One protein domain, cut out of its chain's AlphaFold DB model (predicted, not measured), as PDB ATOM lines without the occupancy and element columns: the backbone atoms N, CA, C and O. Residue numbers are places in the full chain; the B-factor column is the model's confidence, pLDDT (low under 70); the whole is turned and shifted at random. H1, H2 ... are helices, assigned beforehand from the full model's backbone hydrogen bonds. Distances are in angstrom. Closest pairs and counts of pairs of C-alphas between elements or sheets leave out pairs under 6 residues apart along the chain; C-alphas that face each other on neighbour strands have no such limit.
ATOM      1  N   ASN A   3     222.145 201.158 329.712       43.19
ATOM      2  CA  ASN A   3     222.740 200.125 328.850       43.19
ATOM      3  C   ASN A   3     223.289 198.897 329.594       43.19
ATOM      4  O   ASN A   3     223.338 197.829 328.999       43.19
ATOM      5  N   GLN A   4     223.679 198.994 330.872       33.50
ATOM      6  CA  GLN A   4     224.225 197.830 331.592       33.50
ATOM      7  C   GLN A   4     223.144 196.849 332.060       33.50
ATOM      8  O   GLN A   4     223.349 195.645 331.952       33.50
ATOM      9  N   VAL A   5     221.980 197.338 332.501       34.66
ATOM     10  CA  VAL A   5     220.860 196.480 332.932       34.66
ATOM     11  C   VAL A   5     220.320 195.667 331.756       34.66
ATOM     12  O   VAL A   5     220.121 194.465 331.880       34.66
ATOM     13  N   THR A   6     220.178 196.290 330.583       34.59
ATOM     14  CA  THR A   6     219.771 195.612 329.346       34.59
ATOM     15  C   THR A   6     220.831 194.607 328.884       34.59
ATOM     16  O   THR A   6     220.491 193.485 328.526       34.59
ATOM     17  N   TYR A   7     222.123 194.946 328.963       32.81
ATOM     18  CA  TYR A   7     223.216 194.042 328.580       32.81
ATOM     19  C   TYR A   7     223.321 192.806 329.489       32.81
ATOM     20  O   TYR A   7     223.514 191.706 328.976       32.81
ATOM     21  N   LEU A   8     223.138 192.969 330.806       34.22
ATOM     22  CA  LEU A   8     223.065 191.876 331.787       34.22
ATOM     23  C   LEU A   8     221.807 191.015 331.601       34.22
ATOM     24  O   LEU A   8     221.906 189.795 331.684       34.22
ATOM     25  N   PHE A   9     220.661 191.618 331.263       38.84
ATOM     26  CA  PHE A   9     219.450 190.880 330.884       38.84
ATOM     27  C   PHE A   9     219.690 190.003 329.648       38.84
ATOM     28  O   PHE A   9     219.401 188.809 329.666       38.84
ATOM     29  N   PHE A  10     220.285 190.562 328.589       33.00
ATOM     30  CA  PHE A  10     220.558 189.820 327.355       33.00
ATOM     31  C   PHE A  10     221.682 188.785 327.509       33.00
ATOM     32  O   PHE A  10     221.562 187.699 326.949       33.00
ATOM     33  N   HIS A  11     222.744 189.060 328.275       33.91
ATOM     34  CA  HIS A  11     223.818 188.086 328.523       33.91
ATOM     35  C   HIS A  11     223.377 186.961 329.462       33.91
ATOM     36  O   HIS A  11     223.685 185.806 329.184       33.91
ATOM     37  N   GLY A  12     222.592 187.268 330.500       34.16
ATOM     38  CA  GLY A  12     221.965 186.261 331.357       34.16
ATOM     39  C   GLY A  12     221.017 185.356 330.568       34.16
ATOM     40  O   GLY A  12     221.114 184.138 330.666       34.16
ATOM     41  N   MET A  13     220.176 185.916 329.691       37.19
ATOM     42  CA  MET A  13     219.324 185.122 328.792       37.19
ATOM     43  C   MET A  13     220.124 184.282 327.788       37.19
ATOM     44  O   MET A  13     219.728 183.158 327.484       37.19
ATOM     45  N   LYS A  14     221.264 184.783 327.296       33.09
ATOM     46  CA  LYS A  14     222.145 184.030 326.391       33.09
ATOM     47  C   LYS A  14     222.792 182.834 327.100       33.09
ATOM     48  O   LYS A  14     222.787 181.737 326.550       33.09
ATOM     49  N   GLN A  15     223.229 183.006 328.348       33.31
ATOM     50  CA  GLN A  15     223.771 181.928 329.185       33.31
ATOM     51  C   GLN A  15     222.691 180.906 329.601       33.31
ATOM     52  O   GLN A  15     222.954 179.709 329.643       33.31
ATOM     53  N   ILE A  16     221.444 181.349 329.820       40.47
ATOM     54  CA  ILE A  16     220.282 180.468 330.048       40.47
ATOM     55  C   ILE A  16     219.927 179.671 328.776       40.47
ATOM     56  O   ILE A  16     219.534 178.509 328.871       40.47
ATOM     57  N   SER A  17     220.110 180.250 327.582       39.81
ATOM     58  CA  SER A  17     219.863 179.557 326.307       39.81
ATOM     59  C   SER A  17     220.867 178.431 326.020       39.81
ATOM     60  O   SER A  17     220.486 177.404 325.462       39.81
ATOM     61  N   GLU A  18     222.120 178.573 326.466       40.00
ATOM     62  CA  GLU A  18     223.154 177.536 326.320       40.00
ATOM     63  C   GLU A  18     222.920 176.331 327.251       40.00
ATOM     64  O   GLU A  18     223.308 175.218 326.907       40.00
ATOM     65  N   HIS A  19     222.212 176.517 328.374       55.28
ATOM     66  CA  HIS A  19     221.836 175.443 329.307       55.28
ATOM     67  C   HIS A  19     220.486 174.766 329.002       55.28
ATOM     68  O   HIS A  19     220.158 173.751 329.617       55.28
ATOM     69  N   LEU A  20     219.693 175.285 328.056       65.12
ATOM     70  CA  LEU A  20     218.368 174.734 327.734       65.12
ATOM     71  C   LEU A  20     218.438 173.456 326.880       65.12
ATOM     72  O   LEU A  20     217.557 172.594 326.960       65.12
ATOM     73  N   PHE A  21     219.483 173.320 326.066       77.06
ATOM     74  CA  PHE A  21     219.662 172.216 325.125       77.06
ATOM     75  C   PHE A  21     220.906 171.402 325.470       77.06
ATOM     76  O   PHE A  21     221.967 171.948 325.758       77.06
ATOM     77  N   THR A  22     220.783 170.083 325.395       80.81
ATOM     78  CA  THR A  22     221.912 169.154 325.436       80.81
ATOM     79  C   THR A  22     222.793 169.325 324.197       80.81
ATOM     80  O   THR A  22     222.349 169.826 323.163       80.81
ATOM     81  N   THR A  23     224.037 168.845 324.258       85.81
ATOM     82  CA  THR A  23     224.960 168.868 323.110       85.81
ATOM     83  C   THR A  23     224.380 168.165 321.877       85.81
ATOM     84  O   THR A  23     224.561 168.640 320.759       85.81
ATOM     85  N   GLU A  24     223.650 167.059 322.067       88.19
ATOM     86  CA  GLU A  24     222.995 166.348 320.964       88.19
ATOM     87  C   GLU A  24     221.882 167.196 320.333       88.19
ATOM     88  O   GLU A  24     221.845 167.351 319.113       88.19
ATOM     89  N   GLU A  25     221.014 167.798 321.148       88.44
ATOM     90  CA  GLU A  25     219.948 168.685 320.664       88.44
ATOM     91  C   GLU A  25     220.517 169.907 319.926       88.44
ATOM     92  O   GLU A  25     220.020 170.261 318.859       88.44
ATOM     93  N   GLN A  26     221.597 170.514 320.429       90.56
ATOM     94  CA  GLN A  26     222.286 171.617 319.748       90.56
ATOM     95  C   GLN A  26     222.840 171.185 318.383       90.56
ATOM     96  O   GLN A  26     222.680 171.906 317.395       90.56
ATOM     97  N   ALA A  27     223.451 169.998 318.301       94.31
ATOM     98  CA  ALA A  27     223.960 169.450 317.046       94.31
ATOM     99  C   ALA A  27     222.831 169.157 316.042       94.31
ATOM    100  O   ALA A  27     222.978 169.447 314.853       94.31
ATOM    101  N   ILE A  28     221.692 168.636 316.513       94.88
ATOM    102  CA  ILE A  28     220.480 168.434 315.702       94.88
ATOM    103  C   ILE A  28     219.992 169.772 315.141       94.88
ATOM    104  O   ILE A  28     219.815 169.900 313.932       94.88
ATOM    105  N   ILE A  29     219.839 170.786 315.997       94.81
ATOM    106  CA  ILE A  29     219.386 172.123 315.593       94.81
ATOM    107  C   ILE A  29     220.334 172.732 314.553       94.81
ATOM    108  O   ILE A  29     219.878 173.242 313.528       94.81
ATOM    109  N   ALA A  30     221.647 172.682 314.792       96.50
ATOM    110  CA  ALA A  30     222.646 173.244 313.887       96.50
ATOM    111  C   ALA A  30     222.622 172.563 312.510       96.50
ATOM    112  O   ALA A  30     222.580 173.250 311.486       96.50
ATOM    113  N   ARG A  31     222.582 171.225 312.480       97.06
ATOM    114  CA  ARG A  31     222.507 170.447 311.235       97.06
ATOM    115  C   ARG A  31     221.238 170.775 310.451       97.06
ATOM    116  O   ARG A  31     221.315 171.113 309.275       97.06
ATOM    117  N   SER A  32     220.082 170.771 311.105       96.44
ATOM    118  CA  SER A  32     218.811 171.023 310.421       96.44
ATOM    119  C   SER A  32     218.651 172.466 309.943       96.44
ATOM    120  O   SER A  32     217.949 172.714 308.962       96.44
ATOM    121  N   LYS A  33     219.318 173.436 310.585       97.31
ATOM    122  CA  LYS A  33     219.414 174.810 310.061       97.31
ATOM    123  C   LYS A  33     220.228 174.853 308.768       97.31
ATOM    124  O   LYS A  33     219.796 175.507 307.823       97.31
ATOM    125  N   ALA A  34     221.348 174.133 308.702       96.94
ATOM    126  CA  ALA A  34     222.160 174.035 307.486       96.94
ATOM    127  C   ALA A  34     221.417 173.327 306.337       96.94
ATOM    128  O   ALA A  34     221.558 173.712 305.181       96.94
ATOM    129  N   GLU A  35     220.588 172.333 306.657       95.50
ATOM    130  CA  GLU A  35     219.785 171.568 305.690       95.50
ATOM    131  C   GLU A  35     218.453 172.248 305.309       95.50
ATOM    132  O   GLU A  35     217.744 171.774 304.423       95.50
ATOM    133  N   GLY A  36     218.068 173.342 305.978       95.81
ATOM    134  CA  GLY A  36     216.783 174.017 305.749       95.81
ATOM    135  C   GLY A  36     215.550 173.224 306.218       95.81
ATOM    136  O   GLY A  36     214.423 173.532 305.810       95.81
ATOM    137  N   SER A  37     215.750 172.210 307.066       95.38
ATOM    138  CA  SER A  37     214.721 171.341 307.662       95.38
ATOM    139  C   SER A  37     214.320 171.755 309.083       95.38
ATOM    140  O   SER A  37     213.389 171.196 309.660       95.38
ATOM    141  N   TYR A  38     215.008 172.745 309.657       96.94
ATOM    142  CA  TYR A  38     214.744 173.245 311.003       96.94
ATOM    143  C   TYR A  38     213.274 173.655 311.201       96.94
ATOM    144  O   TYR A  38     212.723 174.406 310.394       96.94
ATOM    145  N   MET A  39     212.661 173.169 312.289       96.88
ATOM    146  CA  MET A  39     211.250 173.396 312.647       96.88
ATOM    147  C   MET A  39     210.247 172.948 311.573       96.88
ATOM    148  O   MET A  39     209.166 173.521 311.425       96.88
ATOM    149  N   LYS A  40     210.593 171.895 310.828       96.81
ATOM    150  CA  LYS A  40     209.667 171.192 309.939       96.81
ATOM    151  C   LYS A  40     209.407 169.783 310.446       96.81
ATOM    152  O   LYS A  40     210.293 169.145 311.022       96.81
ATOM    153  N   ALA A  41     208.195 169.317 310.209       95.56
ATOM    154  CA  ALA A  41     207.813 167.927 310.374       95.56
ATOM    155  C   ALA A  41     208.299 167.077 309.180       95.56
ATOM    156  O   ALA A  41     208.653 167.635 308.134       95.56
ATOM    157  N   PRO A  42     208.288 165.731 309.275       92.69
ATOM    158  CA  PRO A  42     208.725 164.856 308.179       92.69
ATOM    159  C   PRO A  42     207.929 165.029 306.882       92.69
ATOM    160  O   PRO A  42     208.458 164.817 305.795       92.69
ATOM    161  N   ASN A  43     206.666 165.450 306.976       92.44
ATOM    162  CA  ASN A  43     205.826 165.750 305.815       92.44
ATOM    163  C   ASN A  43     206.160 167.102 305.138       92.44
ATOM    164  O   ASN A  43     205.489 167.490 304.181       92.44
ATOM    165  N   GLY A  44     207.160 167.837 305.638       92.94
ATOM    166  CA  GLY A  44     207.602 169.135 305.125       92.94
ATOM    167  C   GLY A  44     206.807 170.342 305.633       92.94
ATOM    168  O   GLY A  44     207.210 171.477 305.364       92.94
ATOM    169  N   GLN A  45     205.712 170.130 306.370       95.81
ATOM    170  CA  GLN A  45     204.937 171.205 306.991       95.81
ATOM    171  C   GLN A  45     205.656 171.767 308.224       95.81
ATOM    172  O   GLN A  45     206.639 171.203 308.710       95.81
ATOM    173  N   ALA A  46     205.171 172.899 308.735       96.94
ATOM    174  CA  ALA A  46     205.650 173.433 310.003       96.94
ATOM    175  C   ALA A  46     205.355 172.447 311.148       96.94
ATOM    176  O   ALA A  46     204.285 171.840 311.193       96.94
ATOM    177  N   THR A  47     206.314 172.304 312.063       96.62
ATOM    178  CA  THR A  47     206.156 171.498 313.283       96.62
ATOM    179  C   THR A  47     205.063 172.053 314.199       96.62
ATOM    180  O   THR A  47     204.916 173.271 314.322       96.62
ATOM    181  N   ASN A  48     204.353 171.168 314.908       94.62
ATOM    182  CA  ASN A  48     203.464 171.556 316.017       94.62
ATOM    183  C   ASN A  48     204.198 171.620 317.371       94.62
ATOM    184  O   ASN A  48     203.658 172.111 318.362       94.62
ATOM    185  N   LEU A  49     205.431 171.116 317.420       93.19
ATOM    186  CA  LEU A  49     206.300 171.122 318.592       93.19
ATOM    187  C   LEU A  49     207.028 172.462 318.751       93.19
ATOM    188  O   LEU A  49     207.403 173.094 317.764       93.19
ATOM    189  N   ASN A  50     207.309 172.861 319.994       90.31
ATOM    190  CA  ASN A  50     208.249 173.957 320.258       90.31
ATOM    191  C   ASN A  50     209.707 173.527 319.984       90.31
ATOM    192  O   ASN A  50     209.985 172.342 319.832       90.31
ATOM    193  N   GLU A  51     210.657 174.470 319.948       89.81
ATOM    194  CA  GLU A  51     212.067 174.183 319.610       89.81
ATOM    195  C   GLU A  51     212.699 173.100 320.503       89.81
ATOM    196  O   GLU A  51     213.412 172.224 320.007       89.81
ATOM    197  N   LYS A  52     212.400 173.112 321.809       86.06
ATOM    198  CA  LYS A  52     212.919 172.126 322.763       86.06
ATOM    199  C   LYS A  52     212.366 170.733 322.490       86.06
ATOM    200  O   LYS A  52     213.146 169.797 322.347       86.06
ATOM    201  N   GLN A  53     211.049 170.614 322.356       89.06
ATOM    202  CA  GLN A  53     210.378 169.368 321.981       89.06
ATOM    203  C   GLN A  53     210.893 168.843 320.638       89.06
ATOM    204  O   GLN A  53     211.271 167.681 320.533       89.06
ATOM    205  N   TRP A  54     210.956 169.711 319.627       94.25
ATOM    206  CA  TRP A  54     211.360 169.369 318.266       94.25
ATOM    207  C   TRP A  54     212.783 168.795 318.213       94.25
ATOM    208  O   TRP A  54     213.026 167.803 317.520       94.25
ATOM    209  N   ALA A  55     213.717 169.365 318.979       91.81
ATOM    210  CA  ALA A  55     215.067 168.824 319.099       91.81
ATOM    211  C   ALA A  55     215.097 167.530 319.932       91.81
ATOM    212  O   ALA A  55     215.742 166.558 319.532       91.81
ATOM    213  N   GLN A  56     214.364 167.486 321.052       88.38
ATOM    214  CA  GLN A  56     214.322 166.341 321.966       88.38
ATOM    215  C   GLN A  56     213.843 165.063 321.268       88.38
ATOM    216  O   GLN A  56     214.476 164.014 321.411       88.38
ATOM    217  N   VAL A  57     212.773 165.142 320.466       93.06
ATOM    218  CA  VAL A  57     212.196 163.972 319.776       93.06
ATOM    219  C   VAL A  57     213.116 163.370 318.707       93.06
ATOM    220  O   VAL A  57     212.891 162.250 318.248       93.06
ATOM    221  N   ARG A  58     214.175 164.094 318.325       94.44
ATOM    222  CA  ARG A  58     215.187 163.682 317.339       94.44
ATOM    223  C   ARG A  58     216.488 163.202 317.979       94.44
ATOM    224  O   ARG A  58     217.437 162.869 317.262       94.44
ATOM    225  N   THR A  59     216.554 163.146 319.307       90.94
ATOM    226  CA  THR A  59     217.684 162.538 320.019       90.94
ATOM    227  C   THR A  59     217.664 161.020 319.867       90.94
ATOM    228  O   THR A  59     216.610 160.392 319.720       90.94
ATOM    229  N   ARG A  60     218.841 160.397 319.916       89.94
ATOM    230  CA  ARG A  60     218.995 158.939 319.943       89.94
ATOM    231  C   ARG A  60     218.204 158.334 321.096       89.94
ATOM    232  O   ARG A  60     217.473 157.373 320.892       89.94
ATOM    233  N   ALA A  61     218.333 158.932 322.271       84.62
ATOM    234  CA  ALA A  61     217.691 158.487 323.493       84.62
ATOM    235  C   ALA A  61     216.158 158.427 323.323       84.62
ATOM    236  O   ALA A  61     215.526 157.409 323.602       84.62
ATOM    237  N   PHE A  62     215.556 159.487 322.770       89.19
ATOM    238  CA  PHE A  62     214.125 159.496 322.483       89.19
ATOM    239  C   PHE A  62     213.727 158.413 321.473       89.19
ATOM    240  O   PHE A  62     212.776 157.677 321.732       89.19
ATOM    241  N   ARG A  63     214.461 158.268 320.361       92.25
ATOM    242  CA  ARG A  63     214.181 157.239 319.341       92.25
ATOM    243  C   ARG A  63     214.316 155.812 319.873       92.25
ATOM    244  O   ARG A  63     213.511 154.966 319.506       92.25
ATOM    245  N   GLU A  64     215.275 155.530 320.751       89.69
ATOM    246  CA  GLU A  64     215.414 154.203 321.376       89.69
ATOM    247  C   GLU A  64     214.174 153.826 322.199       89.69
ATOM    248  O   GLU A  64     213.776 152.663 322.251       89.69
ATOM    249  N   TRP A  65     213.520 154.811 322.811       90.06
ATOM    250  CA  TRP A  65     212.319 154.588 323.604       90.06
ATOM    251  C   TRP A  65     211.037 154.631 322.787       90.06
ATOM    252  O   TRP A  65     210.281 153.660 322.807       90.06
ATOM    253  N   PHE A  66     210.796 155.726 322.070       93.62
ATOM    254  CA  PHE A  66     209.582 155.962 321.289       93.62
ATOM    255  C   PHE A  66     209.533 155.117 320.006       93.62
ATOM    256  O   PHE A  66     208.454 154.852 319.486       93.62
ATOM    257  N   GLY A  67     210.692 154.667 319.521       95.44
ATOM    258  CA  GLY A  67     210.905 154.109 318.189       95.44
ATOM    259  C   GLY A  67     211.313 155.181 317.175       95.44
ATOM    260  O   GLY A  67     211.101 156.380 317.389       95.44
TER     261      GLY A  67
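AT A GLANCE: This is residues 3 to 67 of the 306 residues of an uncharacterized protein of Bacteroides fragilis (UniProt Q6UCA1). A long helical arm sticks out from a small body of three shorter helices and a long loop: residues 3 to 17 of H1 stand free, while in the body H2 and H3 pack at a steep angle and H4 follows beyond H3, far from the arm. The unnamed stretch 35 to 50 loops from the end of H2 back to the start of H3. The printed part has 65 residues with four named helices, in the order H1, H2, H3, H4, and no named strand; the class is all helix. The whole is loose, with a radius of gyration of the C-alphas of 14.6 A, and elongated, spanning 47 by 24 by 20 A.

IN THESE COORDINATES: H1, residues 3 to 20, begins at C-alpha 3 (222.740, 200.125, 328.850) and is 25.8 A long. H2, residues 23 to 34, is 16.7 A long and begins at C-alpha 23 (224.960, 168.868, 323.110). H3 is residues 51 to 56, and H4 is residues 60 to 66, ending at C-alpha 66 (209.582, 155.962, 321.289).

HOW THE PARTS SIT: H1 and H2 are apart. H1 and H3 are close but not clearly touching, with the closest C-alphas, those of Leu 20 and Lys 52, 7.8 A apart. H2 touches H3 with residues 25 to 29 alone; the closest C-alphas, of Glu 25 and Ala 55, are 5.1 A apart. H2 and H3 run opposite ways at a steep tilt of 61 degrees. H3 and H4 are close but not clearly touching and about perpendicular, at 83 degrees; their closest C-alphas, of Gln 56 and Phe 62, are 6.9 A apart. H2 and H4 are only just apart, at 8.5 A. Every O i to N i+4 pair is within hydrogen-bond range in H2, H3 and H4, and 13 of 14 are in H1.

THE WHOLE: The C-alphas of Asn 3 and Gly 67, the two farthest apart, are 48.7 A apart. The printed part has no cut. The link from H2 to H3 is long; the other two are tight. Residues 3 to 20 have pLDDT under 70.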